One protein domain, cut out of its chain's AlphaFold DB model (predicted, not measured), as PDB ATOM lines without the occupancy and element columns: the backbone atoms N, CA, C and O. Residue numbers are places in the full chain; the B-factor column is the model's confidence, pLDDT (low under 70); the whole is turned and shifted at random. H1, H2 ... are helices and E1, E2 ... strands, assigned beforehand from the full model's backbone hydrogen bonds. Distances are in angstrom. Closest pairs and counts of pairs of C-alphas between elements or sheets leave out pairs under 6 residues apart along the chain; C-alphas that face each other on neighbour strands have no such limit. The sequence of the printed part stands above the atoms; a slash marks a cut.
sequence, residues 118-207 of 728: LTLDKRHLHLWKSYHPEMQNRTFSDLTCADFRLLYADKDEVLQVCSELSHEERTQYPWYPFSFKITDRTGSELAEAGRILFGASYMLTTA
ATOM      1  N   LEU A 118     147.938 178.449 209.159       91.56
ATOM      2  CA  LEU A 118     147.038 177.586 208.377       91.56
ATOM      3  C   LEU A 118     146.976 176.160 208.927       91.56
ATOM      4  O   LEU A 118     146.961 175.175 208.189       91.56
ATOM      5  N   THR A 119     146.897 176.048 210.251       88.19
ATOM      6  CA  THR A 119     146.777 174.774 210.951       88.19
ATOM      7  C   THR A 119     145.496 174.731 211.774       88.19
ATOM      8  O   THR A 119     145.048 175.725 212.341       88.19
ATOM      9  N   LEU A 120     144.864 173.557 211.829       89.38
ATOM     10  CA  LEU A 120     143.683 173.369 212.663       89.38
ATOM     11  C   LEU A 120     144.089 173.344 214.140       89.38
ATOM     12  O   LEU A 120     144.789 172.425 214.575       89.38
ATOM     13  N   ASP A 121     143.587 174.299 214.923       91.19
ATOM     14  CA  ASP A 121     143.819 174.327 216.366       91.19
ATOM     15  C   ASP A 121     143.131 173.133 217.052       91.19
ATOM     16  O   ASP A 121     141.915 173.095 217.286       91.19
ATOM     17  N   LYS A 122     143.943 172.130 217.397       91.31
ATOM     18  CA  LYS A 122     143.496 170.903 218.066       91.31
ATOM     19  C   LYS A 122     142.983 171.160 219.481       91.31
ATOM     20  O   LYS A 122     142.110 170.419 219.936       91.31
ATOM     21  N   ARG A 123     143.507 172.172 220.180       92.25
ATOM     22  CA  ARG A 123     143.075 172.533 221.537       92.25
ATOM     23  C   ARG A 123     141.687 173.156 221.483       92.25
ATOM     24  O   ARG A 123     140.809 172.702 222.218       92.25
ATOM     25  N   HIS A 124     141.473 174.113 220.580       93.50
ATOM     26  CA  HIS A 124     140.152 174.689 220.323       93.50
ATOM     27  C   HIS A 124     139.154 173.606 219.918       93.50
ATOM     28  O   HIS A 124     138.093 173.498 220.524       93.50
ATOM     29  N   LEU A 125     139.510 172.746 218.957       93.75
ATOM     30  CA  LEU A 125     138.621 171.675 218.503       93.75
ATOM     31  C   LEU A 125     138.238 170.714 219.638       93.75
ATOM     32  O   LEU A 125     137.077 170.316 219.746       93.75
ATOM     33  N   HIS A 126     139.198 170.326 220.481       93.31
ATOM     34  CA  HIS A 126     138.936 169.455 221.627       93.31
ATOM     35  C   HIS A 126     137.974 170.111 222.625       93.31
ATOM     36  O   HIS A 126     137.001 169.480 223.043       93.31
ATOM     37  N   LEU A 127     138.210 171.384 222.957       93.62
ATOM     38  CA  LEU A 127     137.344 172.154 223.845       93.62
ATOM     39  C   LEU A 127     135.939 172.303 223.251       93.62
ATOM     40  O   LEU A 127     134.956 171.996 223.921       93.62
ATOM     41  N   TRP A 128     135.831 172.679 221.978       94.50
ATOM     42  CA  TRP A 128     134.555 172.821 221.281       94.50
ATOM     43  C   TRP A 128     133.756 171.508 221.273       94.50
ATOM     44  O   TRP A 128     132.571 171.513 221.611       94.50
ATOM     45  N   LYS A 129     134.402 170.364 221.000       94.69
ATOM     46  CA  LYS A 129     133.768 169.031 221.051       94.69
ATOM     47  C   LYS A 129     133.294 168.632 222.449       94.69
ATOM     48  O   LYS A 129     132.364 167.836 222.562       94.69
ATOM     49  N   SER A 130     133.910 169.156 223.510       94.88
ATOM     50  CA  SER A 130     133.450 168.903 224.883       94.88
ATOM     51  C   SER A 130     132.096 169.561 225.178       94.88
ATOM     52  O   SER A 130     131.314 169.015 225.956       94.88
ATOM     53  N   TYR A 131     131.786 170.672 224.499       93.94
ATOM     54  CA  TYR A 131     130.492 171.357 224.573       93.94
ATOM     55  C   TYR A 131     129.462 170.842 223.553       93.94
ATOM     56  O   TYR A 131     128.275 171.096 223.726       93.94
ATOM     57  N   HIS A 132     129.903 170.090 222.539       93.38
ATOM     58  CA  HIS A 132     129.077 169.544 221.450       93.38
ATOM     59  C   HIS A 132     129.232 168.014 221.360       93.38
ATOM     60  O   HIS A 132     129.855 167.496 220.421       93.38
ATOM     61  N   PRO A 133     128.739 167.253 222.356       90.69
ATOM     62  CA  PRO A 133     128.927 165.802 222.421       90.69
ATOM     63  C   PRO A 133     128.356 165.057 221.203       90.69
ATOM     64  O   PRO A 133     128.886 164.018 220.807       90.69
ATOM     65  N   GLU A 134     127.325 165.601 220.557       93.88
ATOM     66  CA  GLU A 134     126.751 165.090 219.311       93.88
ATOM     67  C   GLU A 134     127.729 165.135 218.123       93.88
ATOM     68  O   GLU A 134     127.560 164.393 217.155       93.88
ATOM     69  N   MET A 135     128.793 165.938 218.215       91.94
ATOM     70  CA  MET A 135     129.797 166.140 217.165       91.94
ATOM     71  C   MET A 135     131.113 165.381 217.412       91.94
ATOM     72  O   MET A 135     132.072 165.549 216.652       91.94
ATOM     73  N   GLN A 136     131.203 164.520 218.437       88.62
ATOM     74  CA  GLN A 136     132.468 163.854 218.796       88.62
ATOM     75  C   GLN A 136     133.080 163.031 217.654       88.62
ATOM     76  O   GLN A 136     134.289 163.124 217.412       88.62
ATOM     77  N   ASN A 137     132.245 162.296 216.915       89.00
ATOM     78  CA  ASN A 137     132.675 161.413 215.826       89.00
ATOM     79  C   ASN A 137     132.940 162.145 214.499       89.00
ATOM     80  O   ASN A 137     133.427 161.525 213.553       89.00
ATOM     81  N   ARG A 138     132.636 163.446 214.400       87.00
ATOM     82  CA  ARG A 138     132.854 164.225 213.175       87.00
ATOM     83  C   ARG A 138     134.333 164.594 213.014       87.00
ATOM     84  O   ARG A 138     134.975 165.047 213.969       87.00
ATOM     85  N   THR A 139     134.876 164.413 211.812       86.06
ATOM     86  CA  THR A 139     136.234 164.838 211.440       86.06
ATOM     87  C   THR A 139     136.200 166.189 210.733       86.06
ATOM     88  O   THR A 139     135.311 166.441 209.928       86.06
ATOM     89  N   PHE A 140     137.188 167.035 211.023       85.62
ATOM     90  CA  PHE A 140     137.332 168.383 210.458       85.62
ATOM     91  C   PHE A 140     138.686 168.533 209.750       85.62
ATOM     92  O   PHE A 140     139.356 169.540 209.891       85.62
ATOM     93  N   SER A 141     139.158 167.488 209.068       77.06
ATOM     94  CA  SER A 141     140.462 167.509 208.388       77.06
ATOM     95  C   SER A 141     140.461 168.302 207.083       77.06
ATOM     96  O   SER A 141     141.523 168.714 206.649       77.06
ATOM     97  N   ASP A 142     139.290 168.497 206.476       85.56
ATOM     98  CA  ASP A 142     139.082 169.267 205.250       85.56
ATOM     99  C   ASP A 142     137.885 170.202 205.486       85.56
ATOM    100  O   ASP A 142     136.740 169.849 205.203       85.56
ATOM    101  N   LEU A 143     138.123 171.328 206.171       92.06
ATOM    102  CA  LEU A 143     137.047 172.235 206.585       92.06
ATOM    103  C   LEU A 143     136.362 172.856 205.364       92.06
ATOM    104  O   LEU A 143     137.033 173.354 204.464       92.06
ATOM    105  N   THR A 144     135.033 172.892 205.388       95.50
ATOM    106  CA  THR A 144     134.188 173.707 204.496       95.50
ATOM    107  C   THR A 144     133.846 175.056 205.142       95.50
ATOM    108  O   THR A 144     134.073 175.256 206.339       95.50
ATOM    109  N   CYS A 145     133.217 175.976 204.409       96.94
ATOM    110  CA  CYS A 145     132.677 177.214 204.981       96.94
ATOM    111  C   CYS A 145     131.651 176.944 206.087       96.94
ATOM    112  O   CYS A 145     131.619 177.644 207.101       96.94
ATOM    113  N   ALA A 146     130.825 175.907 205.913       96.00
ATOM    114  CA  ALA A 146     129.853 175.495 206.921       96.00
ATOM    115  C   ALA A 146     130.545 174.989 208.197       96.00
ATOM    116  O   ALA A 146     130.097 175.294 209.301       96.00
ATOM    117  N   ASP A 147     131.657 174.264 208.052       95.56
ATOM    118  CA  ASP A 147     132.465 173.807 209.185       95.56
ATOM    119  C   ASP A 147     133.161 174.958 209.894       95.56
ATOM    120  O   ASP A 147     133.138 175.020 211.121       95.56
ATOM    121  N   PHE A 148     133.734 175.891 209.131       96.19
ATOM    122  CA  PHE A 148     134.356 177.087 209.683       96.19
ATOM    123  C   PHE A 148     133.349 177.885 210.519       96.19
ATOM    124  O   PHE A 148     133.599 178.186 211.687       96.19
ATOM    125  N   ARG A 149     132.172 178.164 209.945       96.00
ATOM    126  CA  ARG A 149     131.064 178.826 210.638       96.00
ATOM    127  C   ARG A 149     130.681 178.081 211.915       96.00
ATOM    128  O   ARG A 149     130.559 178.712 212.956       96.00
ATOM    129  N   LEU A 150     130.508 176.764 211.846       94.38
ATOM    130  CA  LEU A 150     130.107 175.945 212.991       94.38
ATOM    131  C   LEU A 150     131.140 175.965 214.133       94.38
ATOM    132  O   LEU A 150     130.759 175.970 215.302       94.38
ATOM    133  N   LEU A 151     132.434 175.950 213.805       94.44
ATOM    134  CA  LEU A 151     133.515 175.852 214.789       94.44
ATOM    135  C   LEU A 151     133.911 177.192 215.415       94.44
ATOM    136  O   LEU A 151     134.398 177.203 216.549       94.44
ATOM    137  N   TYR A 152     133.770 178.293 214.673       95.88
ATOM    138  CA  TYR A 152     134.470 179.539 214.995       95.88
ATOM    139  C   TYR A 152     133.617 180.799 215.036       95.88
ATOM    140  O   TYR A 152     134.088 181.798 215.570       95.88
ATOM    141  N   ALA A 153     132.412 180.793 214.477       94.38
ATOM    142  CA  ALA A 153     131.567 181.981 214.420       94.38
ATOM    143  C   ALA A 153     130.223 181.701 215.082       94.38
ATOM    144  O   ALA A 153     129.721 180.588 214.982       94.38
ATOM    145  N   ASP A 154     129.596 182.719 215.672       88.38
ATOM    146  CA  ASP A 154     128.231 182.610 216.215       88.38
ATOM    147  C   ASP A 154     127.157 183.088 215.225       88.38
ATOM    148  O   ASP A 154     125.985 182.718 215.341       88.38
ATOM    149  N   LYS A 155     127.553 183.877 214.217       90.06
ATOM    150  CA  LYS A 155     126.669 184.524 213.235       90.06
ATOM    151  C   LYS A 155     126.930 184.027 211.814       90.06
ATOM    152  O   LYS A 155     128.073 183.813 211.423       90.06
ATOM    153  N   ASP A 156     125.868 183.934 211.013       93.81
ATOM    154  CA  ASP A 156     125.934 183.479 209.611       93.81
ATOM    155  C   ASP A 156     126.557 184.503 208.653       93.81
ATOM    156  O   ASP A 156     126.793 184.184 207.493       93.81
ATOM    157  N   GLU A 157     126.864 185.716 209.120       91.94
ATOM    158  CA  GLU A 157     127.527 186.756 208.320       91.94
ATOM    159  C   GLU A 157     128.835 186.247 207.693       91.94
ATOM    160  O   GLU A 157     129.130 186.568 206.547       91.94
ATOM    161  N   VAL A 158     129.576 185.381 208.394       93.81
ATOM    162  CA  VAL A 158     130.826 184.799 207.881       93.81
ATOM    163  C   VAL A 158     130.622 183.976 206.602       93.81
ATOM    164  O   VAL A 158     131.513 183.922 205.761       93.81
ATOM    165  N   LEU A 159     129.440 183.376 206.410       96.38
ATOM    166  CA  LEU A 159     129.119 182.605 205.203       96.38
ATOM    167  C   LEU A 159     128.959 183.503 203.970       96.38
ATOM    168  O   LEU A 159     129.036 183.011 202.851       96.38
ATOM    169  N   GLN A 160     128.748 184.811 204.152       95.69
ATOM    170  CA  GLN A 160     128.680 185.777 203.049       95.69
ATOM    171  C   GLN A 160     130.070 186.136 202.510       95.69
ATOM    172  O   GLN A 160     130.185 186.615 201.386       95.69
ATOM    173  N   VAL A 161     131.112 185.898 203.311       96.25
ATOM    174  CA  VAL A 161     132.515 186.215 203.002       96.25
ATOM    175  C   VAL A 161     133.397 184.964 202.980       96.25
ATOM    176  O   VAL A 161     134.613 185.037 203.136       96.25
ATOM    177  N   CYS A 162     132.773 183.802 202.795       97.44
ATOM    178  CA  CYS A 162     133.431 182.514 202.662       97.44
ATOM    179  C   CYS A 162     132.886 181.798 201.425       97.44
ATOM    180  O   CYS A 162     131.677 181.777 201.196       97.44
ATOM    181  N   SER A 163     133.767 181.186 200.638       97.19
ATOM    182  CA  SER A 163     133.379 180.349 199.498       97.19
ATOM    183  C   SER A 163     134.187 179.059 199.459       97.19
ATOM    184  O   SER A 163     135.362 179.072 199.809       97.19
ATOM    185  N   GLU A 164     133.603 177.969 198.970       96.38
ATOM    186  CA  GLU A 164     134.353 176.736 198.706       96.38
ATOM    187  C   GLU A 164     135.358 176.939 197.556       96.38
ATOM    188  O   GLU A 164     135.066 177.624 196.574       96.38
ATOM    189  N   LEU A 165     136.532 176.321 197.668       93.56
ATOM    190  CA  LEU A 165     137.562 176.289 196.637       93.56
ATOM    191  C   LEU A 165     137.141 175.380 195.483       93.56
ATOM    192  O   LEU A 165     136.814 174.200 195.673       93.56
ATOM    193  N   SER A 166     137.239 175.915 194.270       91.38
ATOM    194  CA  SER A 166     137.101 175.144 193.037       91.38
ATOM    195  C   SER A 166     138.251 174.143 192.857       91.38
ATOM    196  O   SER A 166     139.294 174.224 193.506       91.38
ATOM    197  N   HIS A 167     138.082 173.184 191.940       88.62
ATOM    198  CA  HIS A 167     139.132 172.208 191.631       88.62
ATOM    199  C   HIS A 167     140.425 172.875 191.132       88.62
ATOM    200  O   HIS A 167     141.514 172.450 191.503       88.62
ATOM    201  N   GLU A 168     140.299 173.941 190.339       86.62
ATOM    202  CA  GLU A 168     141.426 174.720 189.816       86.62
ATOM    203  C   GLU A 168     142.149 175.503 190.917       86.62
ATOM    204  O   GLU A 168     143.368 175.612 190.903       86.62
ATOM    205  N   GLU A 169     141.431 176.029 191.907       87.19
ATOM    206  CA  GLU A 169     142.071 176.744 193.016       87.19
ATOM    207  C   GLU A 169     142.790 175.787 193.969       87.19
ATOM    208  O   GLU A 169     143.871 176.104 194.459       87.19
ATOM    209  N   ARG A 170     142.252 174.578 194.179       86.06
ATOM    210  CA  ARG A 170     142.931 173.545 194.980       86.06
ATOM    211  C   ARG A 170     144.284 173.143 194.393       86.06
ATOM    212  O   ARG A 170     145.191 172.815 195.148       86.06
ATOM    213  N   THR A 171     144.443 173.165 193.068       84.25
ATOM    214  CA  THR A 171     145.743 172.874 192.441       84.25
ATOM    215  C   THR A 171     146.716 174.049 192.527       84.25
ATOM    216  O   THR A 171     147.924 173.826 192.509       84.25
ATOM    217  N   GLN A 172     146.216 175.281 192.659       81.50
ATOM    218  CA  GLN A 172     147.039 176.481 192.849       81.50
ATOM    219  C   GLN A 172     147.567 176.625 194.280       81.50
ATOM    220  O   GLN A 172     148.640 177.193 194.469       81.50
ATOM    221  N   TYR A 173     146.847 176.086 195.267       81.12
ATOM    222  CA  TYR A 173     147.226 176.111 196.683       81.12
ATOM    223  C   TYR A 173     147.395 174.687 197.237       81.12
ATOM    224  O   TYR A 173     146.649 174.275 198.124       81.12
ATOM    225  N   PRO A 174     148.366 173.901 196.733       71.44
ATOM    226  CA  PRO A 174     148.454 172.464 197.010       71.44
ATOM    227  C   PRO A 174     148.707 172.122 198.486       71.44
ATOM    228  O   PRO A 174     148.421 171.008 198.915       71.44
ATOM    229  N   TRP A 175     149.239 173.069 199.261       78.25
ATOM    230  CA  TRP A 175     149.533 172.925 200.688       78.25
ATOM    231  C   TRP A 175     148.455 173.529 201.598       78.25
ATOM    232  O   TRP A 175     148.540 173.394 202.818       78.25
ATOM    233  N   TYR A 176     147.432 174.178 201.034       88.25
ATOM    234  CA  TYR A 176     146.311 174.692 201.807       88.25
ATOM    235  C   TYR A 176     145.382 173.530 202.204       88.25
ATOM    236  O   TYR A 176     144.802 172.887 201.329       88.25
ATOM    237  N   PRO A 177     145.227 173.223 203.505       87.88
ATOM    238  CA  PRO A 177     144.644 171.950 203.932       87.88
ATOM    239  C   PRO A 177     143.109 171.959 203.993       87.88
ATOM    240  O   PRO A 177     142.515 171.000 204.484       87.88
ATOM    241  N   PHE A 178     142.457 173.036 203.551       92.81
ATOM    242  CA  PHE A 178     141.016 173.224 203.707       92.81
ATOM    243  C   PHE A 178     140.309 173.378 202.358       92.81
ATOM    244  O   PHE A 178     140.918 173.710 201.344       92.81
ATOM    245  N   SER A 179     138.995 173.172 202.361       93.69
ATOM    246  CA  SER A 179     138.135 173.264 201.180       93.69
ATOM    247  C   SER A 179     137.538 174.648 200.961       93.69
ATOM    248  O   SER A 179     136.873 174.839 199.949       93.69
ATOM    249  N   PHE A 180     137.762 175.604 201.860       95.50
ATOM    250  CA  PHE A 180     137.162 176.936 201.803       95.50
ATOM    251  C   PHE A 180     138.184 178.042 201.542       95.50
ATOM    252  O   PHE A 180     139.377 177.851 201.691       95.50
ATOM    253  N   LYS A 181     137.723 179.239 201.207       95.62
ATOM    254  CA  LYS A 181     138.524 180.461 201.255       95.62
ATOM    255  C   LYS A 181     137.713 181.606 201.825       95.62
ATOM    256  O   LYS A 181     136.498 181.673 201.624       95.62
ATOM    257  N   ILE A 182     138.399 182.520 202.496       97.00
ATOM    258  CA  ILE A 182     137.824 183.795 202.916       97.00
ATOM    259  C   ILE A 182     137.973 184.809 201.787       97.00
ATOM    260  O   ILE A 182     139.063 184.983 201.242       97.00
ATOM    261  N   THR A 183     136.874 185.465 201.423       95.88
ATOM    262  CA  THR A 183     136.799 186.360 200.260       95.88
ATOM    263  C   THR A 183     136.777 187.841 200.624       95.88
ATOM    264  O   THR A 183     137.169 188.669 199.808       95.88
ATOM    265  N   ASP A 184     136.345 188.192 201.837       94.50
ATOM    266  CA  ASP A 184     136.278 189.576 202.311       94.50
ATOM    267  C   ASP A 184     136.305 189.621 203.851       94.50
ATOM    268  O   ASP A 184     136.242 188.599 204.538       94.50
ATOM    269  N   ARG A 185     136.396 190.824 204.407       92.75
ATOM    270  CA  ARG A 185     136.336 191.100 205.845       92.75
ATOM    271  C   ARG A 185     134.926 190.916 206.410       92.75
ATOM    272  O   ARG A 185     133.929 191.188 205.746       92.75
ATOM    273  N   THR A 186     134.837 190.591 207.696       90.69
ATOM    274  CA  THR A 186     133.573 190.570 208.456       90.69
ATOM    275  C   THR A 186     133.693 191.385 209.738       90.69
ATOM    276  O   THR A 186     134.766 191.451 210.333       90.69
ATOM    277  N   GLY A 187     132.585 192.001 210.165       85.44
ATOM    278  CA  GLY A 187     132.490 192.639 211.481       85.44
ATOM    279  C   GLY A 187     132.054 191.683 212.596       85.44
ATOM    280  O   GLY A 187     131.998 192.092 213.752       85.44
ATOM    281  N   SER A 188     131.706 190.437 212.267       88.75
ATOM    282  CA  SER A 188     131.316 189.429 213.253       88.75
ATOM    283  C   SER A 188     132.499 189.016 214.119       88.75
ATOM    284  O   SER A 188     133.591 188.829 213.595       88.75
ATOM    285  N   GLU A 189     132.269 188.834 215.420       94.06
ATOM    286  CA  GLU A 189     133.233 188.234 216.349       94.06
ATOM    287  C   GLU A 189     133.476 186.761 215.982       94.06
ATOM    288  O   GLU A 189     132.561 186.070 215.520       94.06
ATOM    289  N   LEU A 190     134.719 186.307 216.152       95.56
ATOM    290  CA  LEU A 190     135.125 184.919 215.938       95.56
ATOM    291  C   LEU A 190     135.867 184.405 217.172       95.56
ATOM    292  O   LEU A 190     136.522 185.169 217.883       95.56
ATOM    293  N   ALA A 191     135.849 183.094 217.399       95.56
ATOM    294  CA  ALA A 191     136.810 182.469 218.300       95.56
ATOM    295  C   ALA A 191     138.248 182.754 217.822       95.56
ATOM    296  O   ALA A 191     138.506 182.788 216.620       95.56
ATOM    297  N   GLU A 192     139.187 182.928 218.754       95.25
ATOM    298  CA  GLU A 192     140.555 183.389 218.468       95.25
ATOM    299  C   GLU A 192     141.268 182.554 217.393       95.25
ATOM    300  O   GLU A 192     141.735 183.101 216.394       95.25
ATOM    301  N   ALA A 193     141.272 181.225 217.544       95.19
ATOM    302  CA  ALA A 193     141.851 180.309 216.559       95.19
ATOM    303  C   ALA A 193     141.201 180.459 215.172       95.19
ATOM    304  O   ALA A 193     141.872 180.422 214.142       95.19
ATOM    305  N   GLY A 194     139.887 180.689 215.149       95.62
ATOM    306  CA  GLY A 194     139.147 180.979 213.931       95.62
ATOM    307  C   GLY A 194     139.538 182.312 213.311       95.62
ATOM    308  O   GLY A 194     139.650 182.393 212.095       95.62
ATOM    309  N   ARG A 195     139.795 183.350 214.116       96.31
ATOM    310  CA  ARG A 195     140.237 184.663 213.628       96.31
ATOM    311  C   ARG A 195     141.612 184.596 212.964       96.31
ATOM    312  O   ARG A 195     141.781 185.189 211.903       96.31
ATOM    313  N   ILE A 196     142.555 183.853 213.548       96.25
ATOM    314  CA  ILE A 196     143.886 183.619 212.961       96.25
ATOM    315  C   ILE A 196     143.742 182.902 211.611       96.25
ATOM    316  O   ILE A 196     144.260 183.370 210.596       96.25
ATOM    317  N   LEU A 197     142.967 181.811 211.579       96.12
ATOM    318  CA  LEU A 197     142.719 181.044 210.358       96.12
ATOM    319  C   LEU A 197     141.982 181.869 209.284       96.12
ATOM    320  O   LEU A 197     142.273 181.735 208.096       96.12
ATOM    321  N   PHE A 198     141.049 182.733 209.692       96.88
ATOM    322  CA  PHE A 198     140.295 183.620 208.805       96.88
ATOM    323  C   PHE A 198     141.225 184.569 208.042       96.88
ATOM    324  O   PHE A 198     141.175 184.625 206.812       96.88
ATOM    325  N   GLY A 199     142.105 185.270 208.768       96.94
ATOM    326  CA  GLY A 199     143.103 186.160 208.177       96.94
ATOM    327  C   GLY A 199     144.078 185.400 207.280       96.94
ATOM    328  O   GLY A 199     144.246 185.752 206.116       96.94
ATOM    329  N   ALA A 200     144.645 184.293 207.763       96.38
ATOM    330  CA  ALA A 200     145.624 183.516 207.004       96.38
ATOM    331  C   ALA A 200     145.052 182.893 205.715       96.38
ATOM    332  O   ALA A 200     145.720 182.904 204.681       96.38
ATOM    333  N   SER A 201     143.803 182.407 205.742       96.06
ATOM    334  CA  SER A 201     143.101 181.932 204.542       96.06
ATOM    335  C   SER A 201     142.955 183.055 203.514       96.06
ATOM    336  O   SER A 201     143.302 182.859 202.347       96.06
ATOM    337  N   TYR A 202     142.508 184.240 203.943       96.50
ATOM    338  CA  TYR A 202     142.398 185.405 203.064       96.50
ATOM    339  C   TYR A 202     143.757 185.791 202.467       96.50
ATOM    340  O   TYR A 202     143.860 185.945 201.251       96.50
ATOM    341  N   MET A 203     144.800 185.886 203.298       95.19
ATOM    342  CA  MET A 203     146.144 186.285 202.870       95.19
ATOM    343  C   MET A 203     146.751 185.338 201.836       95.19
ATOM    344  O   MET A 203     147.409 185.800 200.908       95.19
ATOM    345  N   LEU A 204     146.507 184.030 201.960       92.06
ATOM    346  CA  LEU A 204     146.983 183.062 200.978       92.06
ATOM    347  C   LEU A 204     146.179 183.095 199.673       92.06
ATOM    348  O   LEU A 204     146.748 183.023 198.587       92.06
ATOM    349  N   THR A 205     144.849 183.120 199.780       90.69
ATOM    350  CA  THR A 205     143.978 182.723 198.659       90.69
ATOM    351  C   THR A 205     143.341 183.887 197.910       90.69
ATOM    352  O   THR A 205     142.988 183.728 196.737       90.69
ATOM    353  N   THR A 206     143.192 185.041 198.567       92.31
ATOM    354  CA  THR A 206     142.375 186.160 198.077       92.31
ATOM    355  C   THR A 206     143.114 187.496 198.094       92.31
ATOM    356  O   THR A 206     142.865 188.321 197.215       92.31
ATOM    357  N   ALA A 207     143.996 187.742 199.066       93.00
ATOM    358  CA  ALA A 207     144.657 189.033 199.212       93.00
ATOM    359  C   ALA A 207     145.485 189.382 197.962       93.00
ATOM    360  O   ALA A 207     146.305 188.567 197.523       93.00
TER     361      ALA A 207
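This is residues 118 to 207 of the 728 residues of an uncharacterized protein of Ogataea polymorpha (UniProt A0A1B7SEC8). A short helix, H2, sits in the middle with the longest helix, H5, on one side of it and H3 on another, while the two short strands E1 and E2 pair beyond the first residues of H2, E2 also packing on H5. H1 and H4 lie towards opposite ends of the longest axis, and residues 130 to 135 stick out. The 90 printed residues hold five named helices and two named strands, in the order H1 H2 H3 E1 H4 E2 H5, mostly helix, with an antiparallel sheet E1 - E2. The whole is compact, with a radius of gyration of the C-alphas of 12.7 A and spans of 36 by 27 by 17 A.

H1, residues 122 to 131, is close to but not clearly touching H2, residues 145 to 152; their closest C-alphas, Trp 128 and Leu 151, are 7.2 A apart. H2 touches H3, residues 156 to 161, closest at C-alphas 145 and 159, 6.5 A, at a steep tilt of 53 degrees, opposite ways. E1, residues 162 to 164, is antiparallel to E2, residues 180 to 182, with N 163 and O 181 at 2.9 A. H4, residues 167 to 172, touches no helix. H5, residues 192 to 205, touches H2 with residues 192 to 195 alone, closest at C-alphas 194 and 152, 5.0 A, at a shallow tilt of 33 degrees, only just short of steep, opposite ways. The closest C-alphas of E2 and H5, Ile 182 and Tyr 202, are 4.9 A apart. Every O i to N i+4 pair is within hydrogen-bond range in H1, H2, H4 and H5; H3 has 0 of 2, but 3 of 3 O i to N i+3 pairs.

H1 begins at C-alpha 122 (143.496, 170.903, 218.066) and is 14.5 A long. H2 is 10.4 A, H3 9.7 A, E1 7.1 A, H4 9.1 A and E2 7.0 A. H5, 20.1 A, ends at C-alpha 205 (143.978, 182.723, 198.659).

The two C-alphas farthest apart, Tyr 131 and Glu 168, are 36.6 A apart. The printed part has no cut; the link from H1 to H2 is long, with 13 residues. No printed residue is under 70 in pLDDT.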